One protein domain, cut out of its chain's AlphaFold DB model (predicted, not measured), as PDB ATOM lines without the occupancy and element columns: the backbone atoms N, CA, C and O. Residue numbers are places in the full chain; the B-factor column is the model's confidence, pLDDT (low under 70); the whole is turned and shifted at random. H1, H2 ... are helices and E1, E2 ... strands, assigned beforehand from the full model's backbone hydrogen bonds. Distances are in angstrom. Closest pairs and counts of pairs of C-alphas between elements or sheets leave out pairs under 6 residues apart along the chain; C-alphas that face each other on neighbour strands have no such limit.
ATOM      1  N   ASN A 269      22.960   5.178 -36.901       80.75
ATOM      2  CA  ASN A 269      23.905   5.232 -35.799       80.75
ATOM      3  C   ASN A 269      24.137   3.885 -35.086       80.75
ATOM      4  O   ASN A 269      25.275   3.595 -34.732       80.75
ATOM      5  N   GLU A 270      23.115   3.046 -34.904       86.75
ATOM      6  CA  GLU A 270      23.202   1.749 -34.224       86.75
ATOM      7  C   GLU A 270      24.038   0.757 -35.034       86.75
ATOM      8  O   GLU A 270      25.029   0.214 -34.547       86.75
ATOM      9  N   VAL A 271      23.671   0.566 -36.304       85.88
ATOM     10  CA  VAL A 271      24.417  -0.305 -37.225       85.88
ATOM     11  C   VAL A 271      25.820   0.245 -37.455       85.88
ATOM     12  O   VAL A 271      26.776  -0.527 -37.485       85.88
ATOM     13  N   GLN A 272      25.973   1.568 -37.552       84.56
ATOM     14  CA  GLN A 272      27.292   2.187 -37.645       84.56
ATOM     15  C   GLN A 272      28.144   1.954 -36.403       84.56
ATOM     16  O   GLN A 272      29.333   1.712 -36.558       84.56
ATOM     17  N   ALA A 273      27.588   1.984 -35.190       92.12
ATOM     18  CA  ALA A 273      28.352   1.677 -33.981       92.12
ATOM     19  C   ALA A 273      28.901   0.243 -34.020       92.12
ATOM     20  O   ALA A 273      30.076   0.028 -33.719       92.12
ATOM     21  N   VAL A 274      28.090  -0.719 -34.478       93.31
ATOM     22  CA  VAL A 274      28.523  -2.111 -34.675       93.31
ATOM     23  C   VAL A 274      29.606  -2.204 -35.753       93.31
ATOM     24  O   VAL A 274      30.684  -2.731 -35.487       93.31
ATOM     25  N   LEU A 275      29.372  -1.661 -36.952       90.25
ATOM     26  CA  LEU A 275      30.350  -1.694 -38.047       90.25
ATOM     27  C   LEU A 275      31.664  -1.004 -37.658       90.25
ATOM     28  O   LEU A 275      32.742  -1.543 -37.908       90.25
ATOM     29  N   LYS A 276      31.581   0.149 -36.987       92.50
ATOM     30  CA  LYS A 276      32.727   0.899 -36.468       92.50
ATOM     31  C   LYS A 276      33.508   0.089 -35.443       92.50
ATOM     32  O   LYS A 276      34.731   0.079 -35.513       92.50
ATOM     33  N   PHE A 277      32.839  -0.614 -34.528       95.44
ATOM     34  CA  PHE A 277      33.515  -1.496 -33.576       95.44
ATOM     35  C   PHE A 277      34.325  -2.579 -34.299       95.44
ATOM     36  O   PHE A 277      35.540  -2.643 -34.121       95.44
ATOM     37  N   TYR A 278      33.694  -3.370 -35.172       92.94
ATOM     38  CA  TYR A 278      34.385  -4.439 -35.905       92.94
ATOM     39  C   TYR A 278      35.507  -3.898 -36.806       92.94
ATOM     40  O   TYR A 278      36.605  -4.455 -36.832       92.94
ATOM     41  N   GLY A 279      35.277  -2.774 -37.487       91.06
ATOM     42  CA  GLY A 279      36.283  -2.127 -38.323       91.06
ATOM     43  C   GLY A 279      37.486  -1.607 -37.533       91.06
ATOM     44  O   GLY A 279      38.629  -1.836 -37.926       91.06
ATOM     45  N   LEU A 280      37.272  -0.978 -36.371       93.38
ATOM     46  CA  LEU A 280      38.363  -0.555 -35.486       93.38
ATOM     47  C   LEU A 280      39.145  -1.749 -34.924       93.38
ATOM     48  O   LEU A 280      40.374  -1.686 -34.855       93.38
ATOM     49  N   MET A 281      38.464  -2.849 -34.588       93.44
ATOM     50  CA  MET A 281      39.123  -4.097 -34.189       93.44
ATOM     51  C   MET A 281      39.995  -4.658 -35.327       93.44
ATOM     52  O   MET A 281      41.143  -5.044 -35.093       93.44
ATOM     53  N   ASN A 282      39.512  -4.638 -36.576       90.81
ATOM     54  CA  ASN A 282      40.309  -5.037 -37.741       90.81
ATOM     55  C   ASN A 282      41.525  -4.151 -37.966       90.81
ATOM     56  O   ASN A 282      42.614  -4.659 -38.207       90.81
ATOM     57  N   ARG A 283      41.369  -2.833 -37.832       91.25
ATOM     58  CA  ARG A 283      42.477  -1.873 -37.927       91.25
ATOM     59  C   ARG A 283      43.468  -1.978 -36.762       91.25
ATOM     60  O   ARG A 283      44.403  -1.186 -36.714       91.25
ATOM     61  N   ARG A 284      43.246  -2.875 -35.792       92.44
ATOM     62  CA  ARG A 284      44.014  -2.987 -34.536       92.44
ATOM     63  C   ARG A 284      43.994  -1.699 -33.703       92.44
ATOM     64  O   ARG A 284      44.847  -1.464 -32.854       92.44
ATOM     65  N   SER A 285      42.977  -0.860 -33.903       93.06
ATOM     66  CA  SER A 285      42.718   0.354 -33.119       93.06
ATOM     67  C   SER A 285      41.896   0.020 -31.872       93.06
ATOM     68  O   SER A 285      40.813   0.563 -31.653       93.06
ATOM     69  N   PHE A 286      42.392  -0.920 -31.066       94.19
ATOM     70  CA  PHE A 286      41.635  -1.541 -29.975       94.19
ATOM     71  C   PHE A 286      41.139  -0.552 -28.927       94.19
ATOM     72  O   PHE A 286      40.007  -0.664 -28.466       94.19
ATOM     73  N   ASP A 287      41.952   0.439 -28.569       95.12
ATOM     74  CA  ASP A 287      41.559   1.406 -27.546       95.12
ATOM     75  C   ASP A 287      40.406   2.301 -28.030       95.12
ATOM     76  O   ASP A 287      39.532   2.645 -27.239       95.12
ATOM     77  N   GLU A 288      40.338   2.613 -29.330       95.25
ATOM     78  CA  GLU A 288      39.188   3.302 -29.929       95.25
ATOM     79  C   GLU A 288      37.963   2.385 -30.028       95.25
ATOM     80  O   GLU A 288      36.845   2.824 -29.764       95.25
ATOM     81  N   ALA A 289      38.158   1.103 -30.360       96.12
ATOM     82  CA  ALA A 289      37.072   0.124 -30.383       96.12
ATOM     83  C   ALA A 289      36.447  -0.054 -28.990       96.12
ATOM     84  O   ALA A 289      35.227  -0.067 -28.851       96.12
ATOM     85  N   PHE A 290      37.266  -0.116 -27.938       96.50
ATOM     86  CA  PHE A 290      36.800  -0.282 -26.561       96.50
ATOM     87  C   PHE A 290      36.015   0.917 -26.030       96.50
ATOM     88  O   PHE A 290      35.173   0.729 -25.159       96.50
ATOM     89  N   LYS A 291      36.201   2.126 -26.578       95.88
ATOM     90  CA  LYS A 291      35.342   3.282 -26.249       95.88
ATOM     91  C   LYS A 291      33.893   3.104 -26.716       95.88
ATOM     92  O   LYS A 291      33.018   3.821 -26.238       95.88
ATOM     93  N   LEU A 292      33.640   2.180 -27.646       96.50
ATOM     94  CA  LEU A 292      32.296   1.843 -28.126       96.50
ATOM     95  C   LEU A 292      31.620   0.765 -27.277       96.50
ATOM     96  O   LEU A 292      30.446   0.488 -27.500       96.50
ATOM     97  N   LEU A 293      32.330   0.148 -26.333       96.75
ATOM     98  CA  LEU A 293      31.763  -0.839 -25.422       96.75
ATOM     99  C   LEU A 293      31.248  -0.153 -24.153       96.75
ATOM    100  O   LEU A 293      31.781   0.862 -23.703       96.75
ATOM    101  N   ASP A 294      30.195  -0.713 -23.573       95.69
ATOM    102  CA  ASP A 294      29.777  -0.380 -22.218       95.69
ATOM    103  C   ASP A 294      30.826  -0.845 -21.197       95.69
ATOM    104  O   ASP A 294      31.483  -1.876 -21.382       95.69
ATOM    105  N   ASP A 295      30.977  -0.096 -20.102       93.88
ATOM    106  CA  ASP A 295      32.010  -0.360 -19.096       93.88
ATOM    107  C   ASP A 295      31.842  -1.751 -18.460       93.88
ATOM    108  O   ASP A 295      32.831  -2.391 -18.091       93.88
ATOM    109  N   SER A 296      30.608  -2.266 -18.397       93.69
ATOM    110  CA  SER A 296      30.317  -3.612 -17.897       93.69
ATOM    111  C   SER A 296      31.035  -4.712 -18.691       93.69
ATOM    112  O   SER A 296      31.572  -5.637 -18.077       93.69
ATOM    113  N   LEU A 297      31.164  -4.575 -20.019       92.69
ATOM    114  CA  LEU A 297      31.875  -5.527 -20.887       92.69
ATOM    115  C   LEU A 297      33.397  -5.507 -20.692       92.69
ATOM    116  O   LEU A 297      34.097  -6.429 -21.115       92.69
ATOM    117  N   LEU A 298      33.919  -4.455 -20.060       92.12
ATOM    118  CA  LEU A 298      35.349  -4.245 -19.828       92.12
ATOM    119  C   LEU A 298      35.751  -4.394 -18.356       92.12
ATOM    120  O   LEU A 298      36.939  -4.330 -18.045       92.12
ATOM    121  N   SER A 299      34.780  -4.588 -17.463       87.62
ATOM    122  CA  SER A 299      34.964  -4.564 -16.006       87.62
ATOM    123  C   SER A 299      35.763  -5.749 -15.442       87.62
ATOM    124  O   SER A 299      36.339  -5.654 -14.357       87.62
ATOM    125  N   GLY A 300      35.848  -6.861 -16.178       86.75
ATOM    126  CA  GLY A 300      36.636  -8.027 -15.787       86.75
ATOM    127  C   GLY A 300      38.145  -7.773 -15.862       86.75
ATOM    128  O   GLY A 300      38.655  -7.244 -16.853       86.75
ATOM    129  N   LYS A 301      38.896  -8.206 -14.838       86.25
ATOM    130  CA  LYS A 301      40.367  -8.147 -14.844       86.25
ATOM    131  C   LYS A 301      40.906  -8.898 -16.069       86.25
ATOM    132  O   LYS A 301      40.711 -10.102 -16.189       86.25
ATOM    133  N   GLY A 302      41.585  -8.183 -16.965       89.62
ATOM    134  CA  GLY A 302      42.168  -8.752 -18.186       89.62
ATOM    135  C   GLY A 302      41.206  -8.893 -19.371       89.62
ATOM    136  O   GLY A 302      41.620  -9.411 -20.404       89.62
ATOM    137  N   ALA A 303      39.957  -8.410 -19.286       90.31
ATOM    138  CA  ALA A 303      39.008  -8.486 -20.405       90.31
ATOM    139  C   ALA A 303      39.568  -7.813 -21.672       90.31
ATOM    140  O   ALA A 303      39.543  -8.399 -22.753       90.31
ATOM    141  N   ARG A 304      40.152  -6.616 -21.533       93.44
ATOM    142  CA  ARG A 304      40.802  -5.895 -22.643       93.44
ATOM    143  C   ARG A 304      41.920  -6.712 -23.288       93.44
ATOM    144  O   ARG A 304      41.968  -6.802 -24.510       93.44
ATOM    145  N   ASP A 305      42.781  -7.319 -22.481       93.75
ATOM    146  CA  ASP A 305      43.921  -8.099 -22.972       93.75
ATOM    147  C   ASP A 305      43.462  -9.384 -23.665       93.75
ATOM    148  O   ASP A 305      44.011  -9.756 -24.699       93.75
ATOM    149  N   MET A 306      42.402 -10.016 -23.155       90.56
ATOM    150  CA  MET A 306      41.757 -11.157 -23.803       90.56
ATOM    151  C   MET A 306      41.214 -10.774 -25.187       90.56
ATOM    152  O   MET A 306      41.495 -11.475 -26.159       90.56
ATOM    153  N   TRP A 307      40.482  -9.658 -25.301       90.19
ATOM    154  CA  TRP A 307      39.987  -9.158 -26.589       90.19
ATOM    155  C   TRP A 307      41.138  -8.846 -27.554       90.19
ATOM    156  O   TRP A 307      41.125  -9.340 -28.680       90.19
ATOM    157  N   LYS A 308      42.163  -8.101 -27.115       93.25
ATOM    158  CA  LYS A 308      43.348  -7.792 -27.937       93.25
ATOM    159  C   LYS A 308      44.037  -9.071 -28.420       93.25
ATOM    160  O   LYS A 308      44.143  -9.288 -29.620       93.25
ATOM    161  N   SER A 309      44.391  -9.974 -27.502       90.69
ATOM    162  CA  SER A 309      45.094 -11.221 -27.831       90.69
ATOM    163  C   SER A 309      44.292 -12.133 -28.759       90.69
ATOM    164  O   SER A 309      44.872 -12.790 -29.620       90.69
ATOM    165  N   THR A 310      42.969 -12.180 -28.606       88.25
ATOM    166  CA  THR A 310      42.100 -12.974 -29.483       88.25
ATOM    167  C   THR A 310      42.108 -12.418 -30.906       88.25
ATOM    168  O   THR A 310      42.236 -13.173 -31.865       88.25
ATOM    169  N   TYR A 311      42.019 -11.097 -31.051       88.94
ATOM    170  CA  TYR A 311      41.942 -10.449 -32.358       88.94
ATOM    171  C   TYR A 311      43.302 -10.292 -33.045       88.94
ATOM    172  O   TYR A 311      43.361 -10.294 -34.271       88.94
ATOM    173  N   ASP A 312      44.395 -10.213 -32.288       89.75
ATOM    174  CA  ASP A 312      45.758 -10.198 -32.834       89.75
ATOM    175  C   ASP A 312      46.138 -11.523 -33.506       89.75
ATOM    176  O   ASP A 312      47.016 -11.560 -34.367       89.75
ATOM    177  N   LYS A 313      45.470 -12.615 -33.126       89.25
ATOM    178  CA  LYS A 313      45.705 -13.953 -33.673       89.25
ATOM    179  C   LYS A 313      45.061 -14.178 -35.043       89.25
ATOM    180  O   LYS A 313      45.533 -15.030 -35.793       89.25
ATOM    181  N   VAL A 314      44.004 -13.441 -35.386       89.44
ATOM    182  CA  VAL A 314      43.358 -13.549 -36.705       89.44
ATOM    183  C   VAL A 314      43.979 -12.564 -37.691       89.44
ATOM    184  O   VAL A 314      44.468 -11.505 -37.303       89.44
ATOM    185  N   ALA A 315      43.953 -12.883 -38.985       87.81
ATOM    186  CA  ALA A 315      44.421 -11.966 -40.022       87.81
ATOM    187  C   ALA A 315      43.402 -10.836 -40.250       87.81
ATOM    188  O   ALA A 315      43.751  -9.661 -40.167       87.81
ATOM    189  N   SER A 316      42.126 -11.177 -40.436       89.62
ATOM    190  CA  SER A 316      41.013 -10.221 -40.503       89.62
ATOM    191  C   SER A 316      39.756 -10.789 -39.848       89.62
ATOM    192  O   SER A 316      39.633 -11.999 -39.667       89.62
ATOM    193  N   LEU A 317      38.821  -9.903 -39.519       89.12
ATOM    194  CA  LEU A 317      37.449 -10.199 -39.134       89.12
ATOM    195  C   LEU A 317      36.497  -9.318 -39.935       89.12
ATOM    196  O   LEU A 317      36.168  -8.199 -39.545       89.12
ATOM    197  N   ASP A 318      36.046  -9.802 -41.074       84.44
ATOM    198  CA  ASP A 318      35.201  -9.007 -41.951       84.44
ATOM    199  C   ASP A 318      33.722  -9.216 -41.593       84.44
ATOM    200  O   ASP A 318      33.279 -10.320 -41.253       84.44
ATOM    201  N   VAL A 319      32.944  -8.133 -41.639       85.44
ATOM    202  CA  VAL A 319      31.501  -8.161 -41.382       85.44
ATOM    203  C   VAL A 319      30.774  -8.274 -42.713       85.44
ATOM    204  O   VAL A 319      30.796  -7.359 -43.527       85.44
ATOM    205  N   LYS A 320      30.087  -9.397 -42.917       81.75
ATOM    206  CA  LYS A 320      29.291  -9.658 -44.119       81.75
ATOM    207  C   LYS A 320      27.959  -8.915 -44.095       81.75
ATOM    208  O   LYS A 320      27.511  -8.414 -45.123       81.75
ATOM    209  N   SER A 321      27.293  -8.895 -42.943       81.75
ATOM    210  CA  SER A 321      26.016  -8.202 -42.772       81.75
ATOM    211  C   SER A 321      25.757  -7.828 -41.318       81.75
ATOM    212  O   SER A 321      26.193  -8.510 -40.389       81.75
ATOM    213  N   VAL A 322      24.997  -6.749 -41.135       84.88
ATOM    214  CA  VAL A 322      24.405  -6.352 -39.857       84.88
ATOM    215  C   VAL A 322      22.929  -6.094 -40.116       84.88
ATOM    216  O   VAL A 322      22.584  -5.269 -40.961       84.88
ATOM    217  N   VAL A 323      22.061  -6.811 -39.413       85.12
ATOM    218  CA  VAL A 323      20.604  -6.691 -39.542       85.12
ATOM    219  C   VAL A 323      20.030  -6.371 -38.172       85.12
ATOM    220  O   VAL A 323      20.436  -6.973 -37.186       85.12
ATOM    221  N   VAL A 324      19.090  -5.434 -38.082       86.62
ATOM    222  CA  VAL A 324      18.333  -5.249 -36.835       86.62
ATOM    223  C   VAL A 324      17.381  -6.413 -36.679       86.62
ATOM    224  O   VAL A 324      16.516  -6.623 -37.524       86.62
ATOM    225  N   ASP A 325      17.556  -7.159 -35.600       89.25
ATOM    226  CA  ASP A 325      16.712  -8.296 -35.266       89.25
ATOM    227  C   ASP A 325      15.504  -7.859 -34.427       89.25
ATOM    228  O   ASP A 325      14.373  -8.242 -34.718       89.25
ATOM    229  N   SER A 326      15.724  -7.058 -33.381       90.44
ATOM    230  CA  SER A 326      14.654  -6.641 -32.469       90.44
ATOM    231  C   SER A 326      15.008  -5.397 -31.650       90.44
ATOM    232  O   SER A 326      16.167  -4.992 -31.570       90.44
ATOM    233  N   THR A 327      13.993  -4.806 -31.018       93.62
ATOM    234  CA  THR A 327      14.129  -3.721 -30.035       93.62
ATOM    235  C   THR A 327      13.643  -4.220 -28.677       93.62
ATOM    236  O   THR A 327      12.536  -4.752 -28.572       93.62
ATOM    237  N   ARG A 328      14.459  -4.058 -27.635       93.31
ATOM    238  CA  ARG A 328      14.111  -4.409 -26.251       93.31
ATOM    239  C   ARG A 328      13.239  -3.318 -25.621       93.31
ATOM    240  O   ARG A 328      13.259  -2.164 -26.045       93.31
ATOM    241  N   GLY A 329      12.496  -3.672 -24.569       93.38
ATOM    242  CA  GLY A 329      11.602  -2.741 -23.863       93.38
ATOM    243  C   GLY A 329      12.309  -1.537 -23.228       93.38
ATOM    244  O   GLY A 329      11.673  -0.521 -22.972       93.38
ATOM    245  N   ASP A 330      13.625  -1.621 -23.021       93.94
ATOM    246  CA  ASP A 330      14.457  -0.525 -22.516       93.94
ATOM    247  C   ASP A 330      15.030   0.382 -23.626       93.94
ATOM    248  O   ASP A 330      15.874   1.237 -23.352       93.94
ATOM    249  N   GLY A 331      14.598   0.176 -24.875       91.44
ATOM    250  CA  GLY A 331      15.040   0.921 -26.052       91.44
ATOM    251  C   GLY A 331      16.348   0.427 -26.675       91.44
ATOM    252  O   GLY A 331      16.784   1.004 -27.669       91.44
ATOM    253  N   SER A 332      16.979  -0.619 -26.133       95.00
ATOM    254  CA  SER A 332      18.172  -1.211 -26.751       95.00
ATOM    255  C   SER A 332      17.819  -1.912 -28.063       95.00
ATOM    256  O   SER A 332      16.786  -2.577 -28.165       95.00
ATOM    257  N   ILE A 333      18.697  -1.811 -29.056       93.94
ATOM    258  CA  ILE A 333      18.547  -2.463 -30.358       93.94
ATOM    259  C   ILE A 333      19.441  -3.695 -30.397       93.94
ATOM    260  O   ILE A 333      20.627  -3.619 -30.084       93.94
ATOM    261  N   VAL A 334      18.881  -4.833 -30.794       93.94
ATOM    262  CA  VAL A 334      19.622  -6.078 -30.999       93.94
ATOM    263  C   VAL A 334      19.918  -6.221 -32.486       93.94
ATOM    264  O   VAL A 334      19.007  -6.293 -33.312       93.94
ATOM    265  N   CYS A 335      21.200  -6.276 -32.831       92.00
ATOM    266  CA  CYS A 335      21.674  -6.494 -34.188       92.00
ATOM    267  C   CYS A 335      22.170  -7.932 -34.361       92.00
ATOM    268  O   CYS A 335      23.023  -8.396 -33.609       92.00
ATOM    269  N   LEU A 336      21.694  -8.617 -35.397       90.06
ATOM    270  CA  LEU A 336      22.282  -9.851 -35.896       90.06
ATOM    271  C   LEU A 336      23.470  -9.513 -36.800       90.06
ATOM    272  O   LEU A 336      23.301  -8.957 -37.886       90.06
ATOM    273  N   VAL A 337      24.673  -9.856 -36.355       90.56
ATOM    274  CA  VAL A 337      25.920  -9.638 -37.087       90.56
ATOM    275  C   VAL A 337      26.387 -10.956 -37.675       90.56
ATOM    276  O   VAL A 337      26.644 -11.908 -36.940       90.56
ATOM    277  N   THR A 338      26.530 -10.996 -38.996       86.88
ATOM    278  CA  THR A 338      27.196 -12.096 -39.696       86.88
ATOM    279  C   THR A 338      28.595 -11.642 -40.078       86.88
ATOM    280  O   THR A 338      28.763 -10.659 -40.797       86.88
ATOM    281  N   SER A 339      29.603 -12.361 -39.609       88.62
ATOM    282  CA  SER A 339      31.018 -12.046 -39.811       88.62
ATOM    283  C   SER A 339      31.808 -13.313 -40.116       88.62
ATOM    284  O   SER A 339      31.282 -14.415 -39.999       88.62
ATOM    285  N   PHE A 340      33.065 -13.197 -40.507       86.50
ATOM    286  CA  PHE A 340      33.972 -14.340 -40.592       86.50
ATOM    287  C   PHE A 340      35.394 -13.869 -40.332       86.50
ATOM    288  O   PHE A 340      35.737 -12.723 -40.622       86.50
ATOM    289  N   ALA A 341      36.225 -14.760 -39.798       89.88
ATOM    290  CA  ALA A 341      37.644 -14.490 -39.669       89.88
ATOM    291  C   ALA A 341      38.442 -15.151 -40.788       89.88
ATOM    292  O   ALA A 341      38.110 -16.236 -41.277       89.88
ATOM    293  N   THR A 342      39.521 -14.482 -41.168       86.25
ATOM    294  CA  THR A 342      40.573 -15.043 -42.009       86.25
ATOM    295  C   THR A 342      41.840 -15.228 -41.182       86.25
ATOM    296  O   THR A 342      42.040 -14.561 -40.165       86.25
ATOM    297  N   GLY A 343      42.704 -16.144 -41.606       85.19
ATOM    298  CA  GLY A 343      43.937 -16.482 -40.905       85.19
ATOM    299  C   GLY A 343      44.206 -17.978 -40.957       85.19
ATOM    300  O   GLY A 343      43.586 -18.703 -41.736       85.19
ATOM    301  N   ASP A 344      45.136 -18.420 -40.120       88.12
ATOM    302  CA  ASP A 344      45.362 -19.841 -39.893       88.12
ATOM    303  C   ASP A 344      44.090 -20.483 -39.319       88.12
ATOM    304  O   ASP A 344      43.503 -19.976 -38.358       88.12
ATOM    305  N   LYS A 345      43.639 -21.570 -39.951       88.81
ATOM    306  CA  LYS A 345      42.372 -22.223 -39.613       88.81
ATOM    307  C   LYS A 345      42.351 -22.681 -38.156       88.81
ATOM    308  O   LYS A 345      41.366 -22.421 -37.470       88.81
ATOM    309  N   ASP A 346      43.426 -23.309 -37.691       89.00
ATOM    310  CA  ASP A 346      43.501 -23.869 -36.344       89.00
ATOM    311  C   ASP A 346      43.472 -22.742 -35.309       89.00
ATOM    312  O   ASP A 346      42.800 -22.839 -34.281       89.00
ATOM    313  N   ILE A 347      44.126 -21.617 -35.613       88.06
ATOM    314  CA  ILE A 347      44.069 -20.417 -34.776       88.06
ATOM    315  C   ILE A 347      42.643 -19.860 -34.700       88.06
ATOM    316  O   ILE A 347      42.153 -19.604 -33.598       88.06
ATOM    317  N   VAL A 348      41.969 -19.678 -35.839       87.81
ATOM    318  CA  VAL A 348      40.611 -19.111 -35.891       87.81
ATOM    319  C   VAL A 348      39.603 -20.023 -35.179       87.81
ATOM    320  O   VAL A 348      38.795 -19.549 -34.377       87.81
ATOM    321  N   GLU A 349      39.689 -21.335 -35.393       88.06
ATOM    322  CA  GLU A 349      38.820 -22.313 -34.730       88.06
ATOM    323  C   GLU A 349      39.103 -22.402 -33.222       88.06
ATOM    324  O   GLU A 349      38.162 -22.506 -32.431       88.06
ATOM    325  N   SER A 350      40.364 -22.257 -32.789       86.62
ATOM    326  CA  SER A 350      40.736 -22.292 -31.363       86.62
ATOM    327  C   SER A 350      40.122 -21.163 -30.528       86.62
ATOM    328  O   SER A 350      39.955 -21.315 -29.319       86.62
ATOM    329  N   ILE A 351      39.758 -20.041 -31.156       83.94
ATOM    330  CA  ILE A 351      39.086 -18.912 -30.495       83.94
ATOM    331  C   ILE A 351      37.553 -18.972 -30.636       83.94
ATOM    332  O   ILE A 351      36.853 -18.005 -30.332       83.94
ATOM    333  N   GLY A 352      37.022 -20.114 -31.088       80.88
ATOM    334  CA  GLY A 352      35.586 -20.380 -31.196       80.88
ATOM    335  C   GLY A 352      34.923 -19.715 -32.399       80.88
ATOM    336  O   GLY A 352      33.723 -19.420 -32.360       80.88
ATOM    337  N   TRP A 353      35.700 -19.387 -33.433       84.44
ATOM    338  CA  TRP A 353      35.194 -18.777 -34.654       84.44
ATOM    339  C   TRP A 353      35.348 -19.748 -35.817       84.44
ATOM    340  O   TRP A 353      36.359 -20.422 -35.958       84.44
ATOM    341  N   GLY A 354      34.344 -19.819 -36.682       78.19
ATOM    342  CA  GLY A 354      34.485 -20.507 -37.956       78.19
ATOM    343  C   GLY A 354      35.497 -19.776 -38.838       78.19
ATOM    344  O   GLY A 354      35.354 -18.570 -39.061       78.19
ATOM    345  N   ALA A 355      36.504 -20.492 -39.335       74.44
ATOM    346  CA  ALA A 355      37.398 -19.974 -40.365       74.44
ATOM    347  C   ALA A 355      36.645 -19.824 -41.692       74.44
ATOM    348  O   ALA A 355      35.754 -20.623 -41.997       74.44
ATOM    349  N   TRP A 356      36.995 -18.813 -42.497       70.38
ATOM    350  CA  TRP A 356      36.432 -18.652 -43.842       70.38
ATOM    351  C   TRP A 356      36.429 -19.992 -44.607       70.38
ATOM    352  O   TRP A 356      37.454 -20.677 -44.629       70.38
ATOM    353  N   PRO A 357      35.308 -20.375 -45.253       76.38
ATOM    354  CA  PRO A 357      34.115 -19.571 -45.554       76.38
ATOM    355  C   PRO A 357      32.977 -19.660 -44.521       76.38
ATOM    356  O   PRO A 357      31.838 -19.305 -44.832       76.38
ATOM    357  N   VAL A 358      33.242 -20.149 -43.308       83.75
ATOM    358  CA  VAL A 358      32.209 -20.326 -42.283       83.75
ATOM    359  C   VAL A 358      31.792 -18.974 -41.703       83.75
ATOM    360  O   VAL A 358      32.607 -18.213 -41.184       83.75
ATOM    361  N   ASN A 359      30.491 -18.688 -41.773       84.75
ATOM    362  CA  ASN A 359      29.920 -17.493 -41.166       84.75
ATOM    363  C   ASN A 359      29.794 -17.675 -39.648       84.75
ATOM    364  O   ASN A 359      29.268 -18.676 -39.165       84.75
ATOM    365  N   ASN A 360      30.216 -16.658 -38.911       89.56
ATOM    366  CA  ASN A 360      30.015 -16.491 -37.485       89.56
ATOM    367  C   ASN A 360      28.886 -15.501 -37.246       89.56
ATOM    368  O   ASN A 360      28.964 -14.337 -37.649       89.56
ATOM    369  N   THR A 361      27.867 -15.965 -36.539       91.56
ATOM    370  CA  THR A 361      26.724 -15.144 -36.157       91.56
ATOM    371  C   THR A 361      26.872 -14.695 -34.709       91.56
ATOM    372  O   THR A 361      27.211 -15.499 -33.834       91.56
ATOM    373  N   ARG A 362      26.644 -13.407 -34.452       94.31
ATOM    374  CA  ARG A 362      26.599 -12.816 -33.109       94.31
ATOM    375  C   ARG A 362      25.373 -11.923 -32.984       94.31
ATOM    376  O   ARG A 362      25.022 -11.235 -33.939       94.31
ATOM    377  N   TYR A 363      24.761 -11.907 -31.810       95.88
ATOM    378  CA  TYR A 363      23.793 -10.883 -31.438       95.88
ATOM    379  C   TYR A 363      24.552  -9.786 -30.699       95.88
ATOM    380  O   TYR A 363      25.250 -10.049 -29.723       95.88
ATOM    381  N   VAL A 364      24.478  -8.564 -31.216       96.94
ATOM    382  CA  VAL A 364      25.140  -7.392 -30.649       96.94
ATOM    383  C   VAL A 364      24.061  -6.425 -30.200       96.94
ATOM    384  O   VAL A 364      23.337  -5.877 -31.031       96.94
ATOM    385  N   THR A 365      23.941  -6.228 -28.891       97.12
ATOM    386  CA  THR A 365      22.995  -5.263 -28.329       97.12
ATOM    387  C   THR A 365      23.673  -3.905 -28.248       97.12
ATOM    388  O   THR A 365      24.744  -3.771 -27.656       97.12
ATOM    389  N   VAL A 366      23.041  -2.890 -28.830       96.56
ATOM    390  CA  VAL A 366      23.472  -1.494 -28.760       96.56
ATOM    391  C   VAL A 366      22.432  -0.646 -28.049       96.56
ATOM    392  O   VAL A 366      21.225  -0.813 -28.232       96.56
ATOM    393  N   LYS A 367      22.906   0.295 -27.238       95.75
ATOM    394  CA  LYS A 367      22.069   1.215 -26.475       95.75
ATOM    395  C   LYS A 367      22.580   2.637 -26.634       95.75
ATOM    396  O   LYS A 367      23.788   2.876 -26.677       95.75
ATOM    397  N   LYS A 368      21.651   3.584 -26.721       94.62
ATOM    398  CA  LYS A 368      21.983   5.006 -26.745       94.62
ATOM    399  C   LYS A 368      22.458   5.450 -25.359       94.62
ATOM    400  O   LYS A 368      21.725   5.303 -24.383       94.62
ATOM    401  N   THR A 369      23.643   6.045 -25.296       93.81
ATOM    402  CA  THR A 369      24.252   6.593 -24.078       93.81
ATOM    403  C   THR A 369      24.667   8.035 -24.358       93.81
ATOM    404  O   THR A 369      25.699   8.296 -24.974       93.81
ATOM    405  N   GLY A 370      23.833   8.992 -23.939       91.25
ATOM    406  CA  GLY A 370      24.013  10.404 -24.287       91.25
ATOM    407  C   GLY A 370      23.755  10.665 -25.777       91.25
ATOM    408  O   GLY A 370      22.669  10.370 -26.284       91.25
ATOM    409  N   SER A 371      24.740  11.244 -26.470       88.88
ATOM    410  CA  SER A 371      24.709  11.465 -27.925       88.88
ATOM    411  C   SER A 371      25.146  10.250 -28.742       88.88
ATOM    412  O   SER A 371      24.886  10.216 -29.943       88.88
ATOM    413  N   ASP A 372      25.780   9.268 -28.101       91.38
ATOM    414  CA  ASP A 372      26.433   8.147 -28.768       91.38
ATOM    415  C   ASP A 372      25.670   6.837 -28.565       91.38
ATOM    416  O   ASP A 372      24.707   6.750 -27.798       91.38
ATOM    417  N   TYR A 373      26.132   5.795 -29.249       93.62
ATOM    418  CA  TYR A 373      25.665   4.424 -29.088       93.62
ATOM    419  C   TYR A 373      26.807   3.550 -28.595       93.62
ATOM    420  O   TYR A 373      27.911   3.600 -29.142       93.62
ATOM    421  N   ARG A 374      26.531   2.749 -27.566       96.69
ATOM    422  CA  ARG A 374      27.475   1.786 -27.000       96.69
ATOM    423  C   ARG A 374      26.952   0.369 -27.147       96.69
ATOM    424  O   ARG A 374      25.753   0.130 -27.028       96.69
ATOM    425  N   ILE A 375      27.861  -0.565 -27.386       97.62
ATOM    426  CA  ILE A 375      27.597  -1.998 -27.364       97.62
ATOM    427  C   ILE A 375      27.546  -2.435 -25.903       97.62
ATOM    428  O   ILE A 375      28.534  -2.312 -25.185       97.62
ATOM    429  N   THR A 376      26.396  -2.936 -25.468       97.00
ATOM    430  CA  THR A 376      26.164  -3.396 -24.092       97.00
ATOM    431  C   THR A 376      26.239  -4.913 -23.965       97.00
ATOM    432  O   THR A 376      26.381  -5.426 -22.861       97.00
ATOM    433  N   GLU A 377      26.169  -5.642 -25.080       96.81
ATOM    434  CA  GLU A 377      26.193  -7.104 -25.093       96.81
ATOM    435  C   GLU A 377      26.696  -7.633 -26.441       96.81
ATOM    436  O   GLU A 377      26.348  -7.091 -27.493       96.81
ATOM    437  N   ILE A 378      27.484  -8.712 -26.412       95.31
ATOM    438  CA  ILE A 378      27.840  -9.519 -27.586       95.31
ATOM    439  C   ILE A 378      27.640 -10.987 -27.203       95.31
ATOM    440  O   ILE A 378      28.355 -11.496 -26.339       95.31
ATOM    441  N   SER A 379      26.701 -11.675 -27.845       94.44
ATOM    442  CA  SER A 379      26.345 -13.062 -27.525       94.44
ATOM    443  C   SER A 379      26.286 -13.951 -28.774       94.44
ATOM    444  O   SER A 379      26.202 -13.486 -29.913       94.44
ATOM    445  N   THR A 380      26.358 -15.268 -28.573       90.75
ATOM    446  CA  THR A 380      26.186 -16.285 -29.630       90.75
ATOM    447  C   THR A 380      24.742 -16.772 -29.760       90.75
ATOM    448  O   THR A 380      24.427 -17.513 -30.688       90.75
TER     449      THR A 380
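What this domain is: This is residues 269 to 380 of the 382 residues of an uncharacterized protein of Clostridiales bacterium (UniProt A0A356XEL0). A strongly twisted sheet of four strands curls round one helix, H1. Three shorter helices, H2, H3 and H4, follow H1 as a loose arc: H2 packs on the later part of H1, H3 grazes the sheet beside E4, and H4 leads back to the start of E1, while H5 lies by the end of E2. The printed part has 112 residues, with five named helices and four named strands in the order H1 H2 H3 H4 E1 E2 H5 E3 E4; the sheet runs E1 E2 E3 E4, all antiparallel, and the class is mixed, helices and strands. It is compact, with a radius of gyration of the C-alphas of 13.7 A and spans of 40 by 29 by 21 A.

Where its parts are: H1, residues 269 to 282, begins at C-alpha 269 (23.905, 5.232, -35.799) and is 19.5 A long. H2 is residues 286 to 290, H3 residues 295 to 298, and H4 residues 303 to 312, 14.2 A. E1, residues 316 to 327, starts at C-alpha 316 (41.013, -10.221, -40.503), is 29.6 A long and bends by 58 degrees at residue 320. E2 is residues 333 to 342, 27.9 A, and H5 residues 345 to 350. E3, residues 360 to 369, is 27.3 A long; E4, residues 372 to 379, is 21.2 A long and ends at C-alpha 379 (26.345, -13.062, -27.525).

How they stand to each other: E1 and E2 form a hairpin at 163 degrees, with N 323 and O 336 2.9 A apart, within hydrogen-bond range. E2 and E3 are antiparallel at 137 degrees, with N 335 and O 364 at 2.8 A. E3 and E4, a hairpin at 146 degrees, have N 365 and O 377 at 2.9 A. H1 is on one face of this sheet, two layers, a helix over a sheet; the C-alphas of Ala 273 and Tyr 373 are its closest to E4, 6.2 A. H1 touches H2 with residues 276 to 281 alone, closest at the C-alphas of Phe 277 and Ala 289, 5.0 A. H4 is close to but not clearly touching H1, at a steep tilt of 65 degrees, the closest C-alphas being those of Met 281 and Tyr 311, 7.2 A. H3 only grazes the sheet with residues 295 to 297; H5 only just does, with residues 348 to 349 and 5 pairs of C-alphas within 10 A. In H1, H2, H4 and H5 every O i to N i+4 pair is within hydrogen-bond range; H3 is too short for one.

The domain as a whole: The farthest C-alphas, those of Asp 346 and Gly 370, are 41.2 A apart. The printed part has no cut and no long link; H5 to E3 is short, the others tight. Mean pLDDT of the printed part is 90.2, and no printed residue is under 70.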